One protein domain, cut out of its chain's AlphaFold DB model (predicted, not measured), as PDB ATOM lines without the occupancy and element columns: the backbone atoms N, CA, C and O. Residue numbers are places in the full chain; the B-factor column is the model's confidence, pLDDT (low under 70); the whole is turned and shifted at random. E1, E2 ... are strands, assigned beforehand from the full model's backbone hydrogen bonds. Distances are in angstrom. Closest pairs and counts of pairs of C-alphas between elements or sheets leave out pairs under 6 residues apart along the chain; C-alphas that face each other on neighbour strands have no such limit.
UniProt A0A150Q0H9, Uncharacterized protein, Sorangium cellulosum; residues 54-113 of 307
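AT A GLANCE: This is residues 54 to 113 of the 307 residues of an uncharacterized protein of Sorangium cellulosum (UniProt A0A150Q0H9). Two antiparallel strand hairpins stand end to end in a narrow rod, E3 and E4 making one half and E1 and E2 the other. Residues 54 to 66 run beside the E1 and E2 hairpin before E1 folds back, and the link between the hairpins passes beside E3. The printed part has 60 residues with no named helix and four named strands, E1, E2, E3 and E4 along the chain, in two antiparallel sheets ordered E3 - E4 and E1 - E2. The class is all strand, though under half of the residues, 29 of 60, are in named elements. The whole is loose, with a radius of gyration of the C-alphas of 14.0 A, and spans 46 by 16 by 13 A.

IN THESE COORDINATES: E4, the longest strand, holds residues 104 to 113, 21.4 A long, and ends with C-alpha 113 at (-41.822, 18.666, -33.324). E3 holds residues 92 to 98, 18.0 A. E2 holds residues 75 to 80, 16.1 A. E1 holds residues 67 to 72, 14.8 A, and begins with C-alpha 67 at (-31.316, -0.537, -16.025).

HOW THE PARTS SIT: E3 and E4 form a hairpin, antiparallel at 143 degrees, with N 95 and O 107 within hydrogen-bond range at 2.8 A. E4 bends by 87 degrees at residue 110. Residues 83 to 84 pair antiparallel with residues 97 to 98 of E3. E2 and E3 are only just apart, 8.1 A at the closest. E1 and E2 form the other hairpin, antiparallel at 153 degrees, with N 70 and O 77 2.8 A apart. E1 is apart from E3 and E4, and E2 is apart from E4.

THE WHOLE: The C-alphas farthest apart, of Gly 74 and Thr 113, are 46.4 A from each other. The printed part has no cut. The link E2 to E3 is long, with 11 residues; those from E1 to E2 and from E3 to E4 are tight. The mean pLDDT of the printed part is 88.5, and residues 86 to 88 are under 70.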
ATOM      1  N   SER A  54     -26.845  -8.445  -2.344       89.88
ATOM      2  CA  SER A  54     -27.871  -7.472  -2.714       89.88
ATOM      3  C   SER A  54     -27.584  -6.822  -4.070       89.88
ATOM      4  O   SER A  54     -26.437  -6.786  -4.514       89.88
ATOM      5  N   ASP A  55     -28.615  -6.263  -4.709       90.50
ATOM      6  CA  ASP A  55     -28.502  -5.546  -5.993       90.50
ATOM      7  C   ASP A  55     -27.484  -4.393  -5.949       90.50
ATOM      8  O   ASP A  55     -26.815  -4.116  -6.937       90.50
ATOM      9  N   ALA A  56     -27.316  -3.751  -4.786       88.44
ATOM     10  CA  ALA A  56     -26.396  -2.628  -4.604       88.44
ATOM     11  C   ALA A  56     -24.913  -3.006  -4.788       88.44
ATOM     12  O   ALA A  56     -24.078  -2.131  -5.005       88.44
ATOM     13  N   GLU A  57     -24.583  -4.295  -4.678       91.69
ATOM     14  CA  GLU A  57     -23.230  -4.819  -4.889       91.69
ATOM     15  C   GLU A  57     -22.953  -5.125  -6.367       91.69
ATOM     16  O   GLU A  57     -21.796  -5.310  -6.746       91.69
ATOM     17  N   CYS A  58     -23.994  -5.164  -7.205       91.94
ATOM     18  CA  CYS A  58     -23.872  -5.555  -8.597       91.94
ATOM     19  C   CYS A  58     -23.652  -4.358  -9.529       91.94
ATOM     20  O   CYS A  58     -24.391  -3.372  -9.468       91.94
ATOM     21  N   PRO A  59     -22.666  -4.441 -10.442       92.06
ATOM     22  CA  PRO A  59     -22.467  -3.411 -11.448       92.06
ATOM     23  C   PRO A  59     -23.667  -3.372 -12.400       92.06
ATOM     24  O   PRO A  59     -24.141  -4.403 -12.874       92.06
ATOM     25  N   GLY A  60     -24.154  -2.165 -12.673       91.50
ATOM     26  CA  GLY A  60     -25.215  -1.929 -13.645       91.50
ATOM     27  C   GLY A  60     -24.705  -1.776 -15.083       91.50
ATOM     28  O   GLY A  60     -23.503  -1.889 -15.344       91.50
ATOM     29  N   PRO A  61     -25.621  -1.498 -16.026       93.12
ATOM     30  CA  PRO A  61     -25.262  -1.187 -17.405       93.12
ATOM     31  C   PRO A  61     -24.458   0.125 -17.518       93.12
ATOM     32  O   PRO A  61     -24.406   0.905 -16.565       93.12
ATOM     33  N   PRO A  62     -23.857   0.413 -18.695       92.44
ATOM     34  CA  PRO A  62     -23.090   1.639 -18.933       92.44
ATOM     35  C   PRO A  62     -23.819   2.933 -18.549       92.44
ATOM     36  O   PRO A  62     -23.180   3.880 -18.098       92.44
ATOM     37  N   SER A  63     -25.146   2.980 -18.721       88.69
ATOM     38  CA  SER A  63     -25.988   4.065 -18.224       88.69
ATOM     39  C   SER A  63     -26.972   3.558 -17.165       88.69
ATOM     40  O   SER A  63     -27.791   2.695 -17.482       88.69
ATOM     41  N   PRO A  64     -27.000   4.142 -15.952       87.19
ATOM     42  CA  PRO A  64     -27.938   3.747 -14.896       87.19
ATOM     43  C   PRO A  64     -29.399   4.080 -15.231       87.19
ATOM     44  O   PRO A  64     -30.315   3.570 -14.601       87.19
ATOM     45  N   ARG A  65     -29.638   4.916 -16.250       86.31
ATOM     46  CA  ARG A  65     -30.988   5.182 -16.768       86.31
ATOM     47  C   ARG A  65     -31.544   4.007 -17.574       86.31
ATOM     48  O   ARG A  65     -32.747   3.921 -17.764       86.31
ATOM     49  N   CYS A  66     -30.671   3.116 -18.046       91.50
ATOM     50  CA  CYS A  66     -31.022   1.994 -18.909       91.50
ATOM     51  C   CYS A  66     -31.219   0.674 -18.166       91.50
ATOM     52  O   CYS A  66     -31.405  -0.348 -18.818       91.50
ATOM     53  N   GLY A  67     -31.155   0.666 -16.835       91.56
ATOM     54  CA  GLY A  67     -31.316  -0.537 -16.025       91.56
ATOM     55  C   GLY A  67     -30.388  -0.559 -14.815       91.56
ATOM     56  O   GLY A  67     -29.815   0.462 -14.437       91.56
ATOM     57  N   ALA A  68     -30.240  -1.731 -14.204       94.25
ATOM     58  CA  ALA A  68     -29.526  -1.902 -12.943       94.25
ATOM     59  C   ALA A  68     -28.818  -3.261 -12.860       94.25
ATOM     60  O   ALA A  68     -29.149  -4.201 -13.581       94.25
ATOM     61  N   GLY A  69     -27.845  -3.368 -11.955       94.50
ATOM     62  CA  GLY A  69     -27.299  -4.660 -11.545       94.50
ATOM     63  C   GLY A  69     -28.274  -5.358 -10.596       94.50
ATOM     64  O   GLY A  69     -28.813  -4.725  -9.689       94.50
ATOM     65  N   ARG A  70     -28.512  -6.652 -10.802       94.94
ATOM     66  CA  ARG A  70     -29.394  -7.495  -9.988       94.94
ATOM     67  C   ARG A  70     -28.618  -8.652  -9.400       94.94
ATOM     68  O   ARG A  70     -27.862  -9.316 -10.105       94.94
ATOM     69  N   CYS A  71     -28.830  -8.915  -8.120       92.81
ATOM     70  CA  CYS A  71     -28.272 -10.082  -7.468       92.81
ATOM     71  C   CYS A  71     -29.258 -11.246  -7.557       92.81
ATOM     72  O   CYS A  71     -30.207 -11.338  -6.774       92.81
ATOM     73  N   VAL A  72     -29.026 -12.152  -8.505       91.12
ATOM     74  CA  VAL A  72     -29.865 -13.334  -8.726       91.12
ATOM     75  C   VAL A  72     -29.074 -14.559  -8.282       91.12
ATOM     76  O   VAL A  72     -27.987 -14.838  -8.775       91.12
ATOM     77  N   ASP A  73     -29.573 -15.252  -7.256       85.38
ATOM     78  CA  ASP A  73     -28.956 -16.458  -6.684       85.38
ATOM     79  C   ASP A  73     -27.477 -16.319  -6.250       85.38
ATOM     80  O   ASP A  73     -26.757 -17.303  -6.082       85.38
ATOM     81  N   GLY A  74     -27.039 -15.094  -5.944       83.38
ATOM     82  CA  GLY A  74     -25.669 -14.798  -5.513       83.38
ATOM     83  C   GLY A  74     -24.683 -14.548  -6.656       83.38
ATOM     84  O   GLY A  74     -23.483 -14.475  -6.389       83.38
ATOM     85  N   LEU A  75     -25.181 -14.412  -7.886       84.81
ATOM     86  CA  LEU A  75     -24.445 -13.946  -9.058       84.81
ATOM     87  C   LEU A  75     -24.990 -12.589  -9.501       84.81
ATOM     88  O   LEU A  75     -26.189 -12.322  -9.391       84.81
ATOM     89  N   CYS A  76     -24.102 -11.732 -10.001       88.31
ATOM     90  CA  CYS A  76     -24.525 -10.457 -10.558       88.31
ATOM     91  C   CYS A  76     -24.986 -10.616 -12.003       88.31
ATOM     92  O   CYS A  76     -24.217 -11.000 -12.884       88.31
ATOM     93  N   GLU A  77     -26.235 -10.242 -12.246       94.00
ATOM     94  CA  GLU A  77     -26.823 -10.121 -13.571       94.00
ATOM     95  C   GLU A  77     -27.069  -8.646 -13.894       94.00
ATOM     96  O   GLU A  77     -27.316  -7.830 -13.007       94.00
ATOM     97  N   VAL A  78     -26.994  -8.282 -15.174       94.38
ATOM     98  CA  VAL A  78     -27.291  -6.918 -15.624       94.38
ATOM     99  C   VAL A  78     -28.676  -6.910 -16.252       94.38
ATOM    100  O   VAL A  78     -28.895  -7.527 -17.294       94.38
ATOM    101  N   GLU A  79     -29.605  -6.193 -15.627       94.62
ATOM    102  CA  GLU A  79     -30.923  -5.914 -16.187       94.62
ATOM    103  C   GLU A  79     -30.833  -4.674 -17.086       94.62
ATOM    104  O   GLU A  79     -30.322  -3.634 -16.665       94.62
ATOM    105  N   ILE A  80     -31.322  -4.780 -18.327       94.94
ATOM    106  CA  ILE A  80     -31.354  -3.678 -19.298       94.94
ATOM    107  C   ILE A  80     -32.791  -3.467 -19.774       94.94
ATOM    108  O   ILE A  80     -33.420  -4.372 -20.323       94.94
ATOM    109  N   HIS A  81     -33.282  -2.245 -19.613       92.75
ATOM    110  CA  HIS A  81     -34.537  -1.769 -20.174       92.75
ATOM    111  C   HIS A  81     -34.251  -1.087 -21.516       92.75
ATOM    112  O   HIS A  81     -33.932   0.098 -21.579       92.75
ATOM    113  N   GLU A  82     -34.315  -1.860 -22.601       94.25
ATOM    114  CA  GLU A  82     -34.166  -1.321 -23.953       94.25
ATOM    115  C   GLU A  82     -35.402  -0.502 -24.348       94.25
ATOM    116  O   GLU A  82     -36.538  -0.912 -24.108       94.25
ATOM    117  N   GLY A  83     -35.181   0.633 -25.011       88.69
ATOM    118  CA  GLY A  83     -36.262   1.462 -25.535       88.69
ATOM    119  C   GLY A  83     -36.205   2.913 -25.078       88.69
ATOM    120  O   GLY A  83     -35.156   3.420 -24.684       88.69
ATOM    121  N   ARG A  84     -37.338   3.594 -25.242       87.38
ATOM    122  CA  ARG A  84     -37.520   5.028 -24.992       87.38
ATOM    123  C   ARG A  84     -37.390   5.355 -23.500       87.38
ATOM    124  O   ARG A  84     -37.872   4.585 -22.676       87.38
ATOM    125  N   ILE A  85     -36.807   6.510 -23.178       81.56
ATOM    126  CA  ILE A  85     -36.821   7.091 -21.826       81.56
ATOM    127  C   ILE A  85     -37.562   8.435 -21.818       81.56
ATOM    128  O   ILE A  85     -37.359   9.264 -22.707       81.56
ATOM    129  N   ASP A  86     -38.364   8.660 -20.775       66.00
ATOM    130  CA  ASP A  86     -39.261   9.812 -20.580       66.00
ATOM    131  C   ASP A  86     -38.549  11.118 -20.182       66.00
ATOM    132  O   ASP A  86     -38.867  11.749 -19.188       66.00
ATOM    133  N   SER A  87     -37.556  11.550 -20.949       62.19
ATOM    134  CA  SER A  87     -36.818  12.796 -20.674       62.19
ATOM    135  C   SER A  87     -36.554  13.605 -21.930       62.19
ATOM    136  O   SER A  87     -35.586  14.354 -22.000       62.19
ATOM    137  N   GLN A  88     -37.397  13.396 -22.936       65.50
ATOM    138  CA  GLN A  88     -37.379  14.201 -24.145       65.50
ATOM    139  C   GLN A  88     -37.693  15.649 -23.763       65.50
ATOM    140  O   GLN A  88     -38.704  15.901 -23.102       65.50
ATOM    141  N   ILE A  89     -36.819  16.571 -24.155       77.88
ATOM    142  CA  ILE A  89     -37.199  17.976 -24.186       77.88
ATOM    143  C   ILE A  89     -38.266  18.056 -25.257       77.88
ATOM    144  O   ILE A  89     -38.016  17.716 -26.405       77.88
ATOM    145  N   ARG A  90     -39.486  18.412 -24.873       80.19
ATOM    146  CA  ARG A  90     -40.605  18.320 -25.805       80.19
ATOM    147  C   ARG A  90     -40.357  19.187 -27.043       80.19
ATOM    148  O   ARG A  90     -40.156  20.395 -26.925       80.19
ATOM    149  N   GLY A  91     -40.476  18.587 -28.221       83.12
ATOM    150  CA  GLY A  91     -40.315  19.281 -29.487       83.12
ATOM    151  C   GLY A  91     -38.869  19.620 -29.834       83.12
ATOM    152  O   GLY A  91     -38.664  20.505 -30.661       83.12
ATOM    153  N   ASP A  92     -37.873  18.982 -29.213       85.06
ATOM    154  CA  ASP A  92     -36.456  19.195 -29.525       85.06
ATOM    155  C   ASP A  92     -35.968  18.348 -30.705       85.06
ATOM    156  O   ASP A  92     -34.800  18.454 -31.095       85.06
ATOM    157  N   CYS A  93     -36.869  17.571 -31.310       90.06
ATOM    158  CA  CYS A  93     -36.599  16.645 -32.402       90.06
ATOM    159  C   CYS A  93     -35.719  15.463 -31.996       90.06
ATOM    160  O   CYS A  93     -35.122  14.814 -32.865       90.06
ATOM    161  N   MET A  94     -35.630  15.173 -30.696       87.25
ATOM    162  CA  MET A  94     -34.764  14.149 -30.139       87.25
ATOM    163  C   MET A  94     -35.497  13.218 -29.187       87.25
ATOM    164  O   MET A  94     -36.452  13.538 -28.492       87.25
ATOM    165  N   GLN A  95     -34.965  12.007 -29.099       86.38
ATOM    166  CA  GLN A  95     -35.430  11.010 -28.166       86.38
ATOM    167  C   GLN A  95     -34.254  10.307 -27.500       86.38
ATOM    168  O   GLN A  95     -33.364   9.744 -28.142       86.38
ATOM    169  N   LEU A  96     -34.291  10.274 -26.169       88.00
ATOM    170  CA  LEU A  96     -33.406   9.426 -25.386       88.00
ATOM    171  C   LEU A  96     -33.833   7.966 -25.497       88.00
ATOM    172  O   LEU A  96     -34.995   7.618 -25.256       88.00
ATOM    173  N   LYS A  97     -32.874   7.105 -25.829       90.69
ATOM    174  CA  LYS A  97     -33.089   5.669 -25.979       90.69
ATOM    175  C   LYS A  97     -31.971   4.874 -25.324       90.69
ATOM    176  O   LYS A  97     -30.797   5.224 -25.422       90.69
ATOM    177  N   CYS A  98     -32.339   3.762 -24.713       93.88
ATOM    178  CA  CYS A  98     -31.404   2.741 -24.272       93.88
ATOM    179  C   CYS A  98     -31.209   1.688 -25.350       93.88
ATOM    180  O   CYS A  98     -32.183   1.160 -25.890       93.88
ATOM    181  N   THR A  99     -29.951   1.386 -25.662       95.06
ATOM    182  CA  THR A  99     -29.593   0.279 -26.556       95.06
ATOM    183  C   THR A  99     -29.702  -1.063 -25.833       95.06
ATOM    184  O   THR A  99     -29.673  -1.120 -24.604       95.06
ATOM    185  N   ALA A 100     -29.697  -2.166 -26.582       94.75
ATOM    186  CA  ALA A 100     -29.584  -3.518 -26.024       94.75
ATOM    187  C   ALA A 100     -28.322  -3.747 -25.156       94.75
ATOM    188  O   ALA A 100     -28.234  -4.744 -24.447       94.75
ATOM    189  N   LYS A 101     -27.326  -2.846 -25.213       94.81
ATOM    190  CA  LYS A 101     -26.121  -2.882 -24.364       94.81
ATOM    191  C   LYS A 101     -26.244  -2.029 -23.097       94.81
ATOM    192  O   LYS A 101     -25.292  -1.963 -22.327       94.81
ATOM    193  N   GLY A 102     -27.377  -1.358 -22.894       91.94
ATOM    194  CA  GLY A 102     -27.593  -0.454 -21.766       91.94
ATOM    195  C   GLY A 102     -26.842   0.875 -21.893       91.94
ATOM    196  O   GLY A 102     -26.587   1.545 -20.894       91.94
ATOM    197  N   GLU A 103     -26.460   1.253 -23.114       93.44
ATOM    198  CA  GLU A 103     -25.914   2.578 -23.416       93.44
ATOM    199  C   GLU A 103     -27.071   3.550 -23.659       93.44
ATOM    200  O   GLU A 103     -28.020   3.218 -24.372       93.44
ATOM    201  N   LEU A 104     -26.973   4.751 -23.089       89.12
ATOM    202  CA  LEU A 104     -27.914   5.832 -23.361       89.12
ATOM    203  C   LEU A 104     -27.448   6.605 -24.590       89.12
ATOM    204  O   LEU A 104     -26.332   7.125 -24.607       89.12
ATOM    205  N   ILE A 105     -28.317   6.697 -25.585       89.94
ATOM    206  CA  ILE A 105     -28.076   7.435 -26.820       89.94
ATOM    207  C   ILE A 105     -29.183   8.462 -27.049       89.94
ATOM    208  O   ILE A 105     -30.317   8.277 -26.603       89.94
ATOM    209  N   VAL A 106     -28.835   9.533 -27.757       87.94
ATOM    210  CA  VAL A 106     -29.782  10.506 -28.310       87.94
ATOM    211  C   VAL A 106     -30.014  10.117 -29.768       87.94
ATOM    212  O   VAL A 106     -29.052   9.822 -30.481       87.94
ATOM    213  N   GLN A 107     -31.271  10.040 -30.192       88.69
ATOM    214  CA  GLN A 107     -31.650   9.756 -31.575       88.69
ATOM    215  C   GLN A 107     -32.620  10.819 -32.076       88.69
ATOM    216  O   GLN A 107     -33.445  11.281 -31.299       88.69
ATOM    217  N   GLU A 108     -32.544  11.161 -33.360       88.88
ATOM    218  CA  GLU A 108     -33.538  12.030 -33.994       88.88
ATOM    219  C   GLU A 108     -34.925  11.373 -33.983       88.88
ATOM    220  O   GLU A 108     -35.062  10.198 -34.341       88.88
ATOM    221  N   GLU A 109     -35.946  12.154 -33.643       87.94
ATOM    222  CA  GLU A 109     -37.349  11.751 -33.682       87.94
ATOM    223  C   GLU A 109     -38.150  12.780 -34.484       87.94
ATOM    224  O   GLU A 109     -38.342  13.916 -34.066       87.94
ATOM    225  N   GLN A 110     -38.613  12.393 -35.677       88.38
ATOM    226  CA  GLN A 110     -39.294  13.326 -36.586       88.38
ATOM    227  C   GLN A 110     -40.703  13.705 -36.121       88.38
ATOM    228  O   GLN A 110     -41.263  14.669 -36.640       88.38
ATOM    229  N   GLU A 111     -41.280  12.935 -35.198       86.94
ATOM    230  CA  GLU A 111     -42.591  13.212 -34.609       86.94
ATOM    231  C   GLU A 111     -42.505  14.106 -33.362       86.94
ATOM    232  O   GLU A 111     -43.536  14.589 -32.898       86.94
ATOM    233  N   ASP A 112     -41.301  14.365 -32.837       87.25
ATOM    234  CA  ASP A 112     -41.096  15.270 -31.704       87.25
ATOM    235  C   ASP A 112     -40.854  16.711 -32.178       87.25
ATOM    236  O   ASP A 112     -39.768  17.274 -32.085       87.25
ATOM    237  N   THR A 113     -41.885  17.311 -32.762       89.12
ATOM    238  CA  THR A 113     -41.822  18.666 -33.324       89.12
ATOM    239  C   THR A 113     -42.252  19.719 -32.307       89.12
ATOM    240  O   THR A 113     -43.280  19.543 -31.654       89.12
TER     241      THR A 113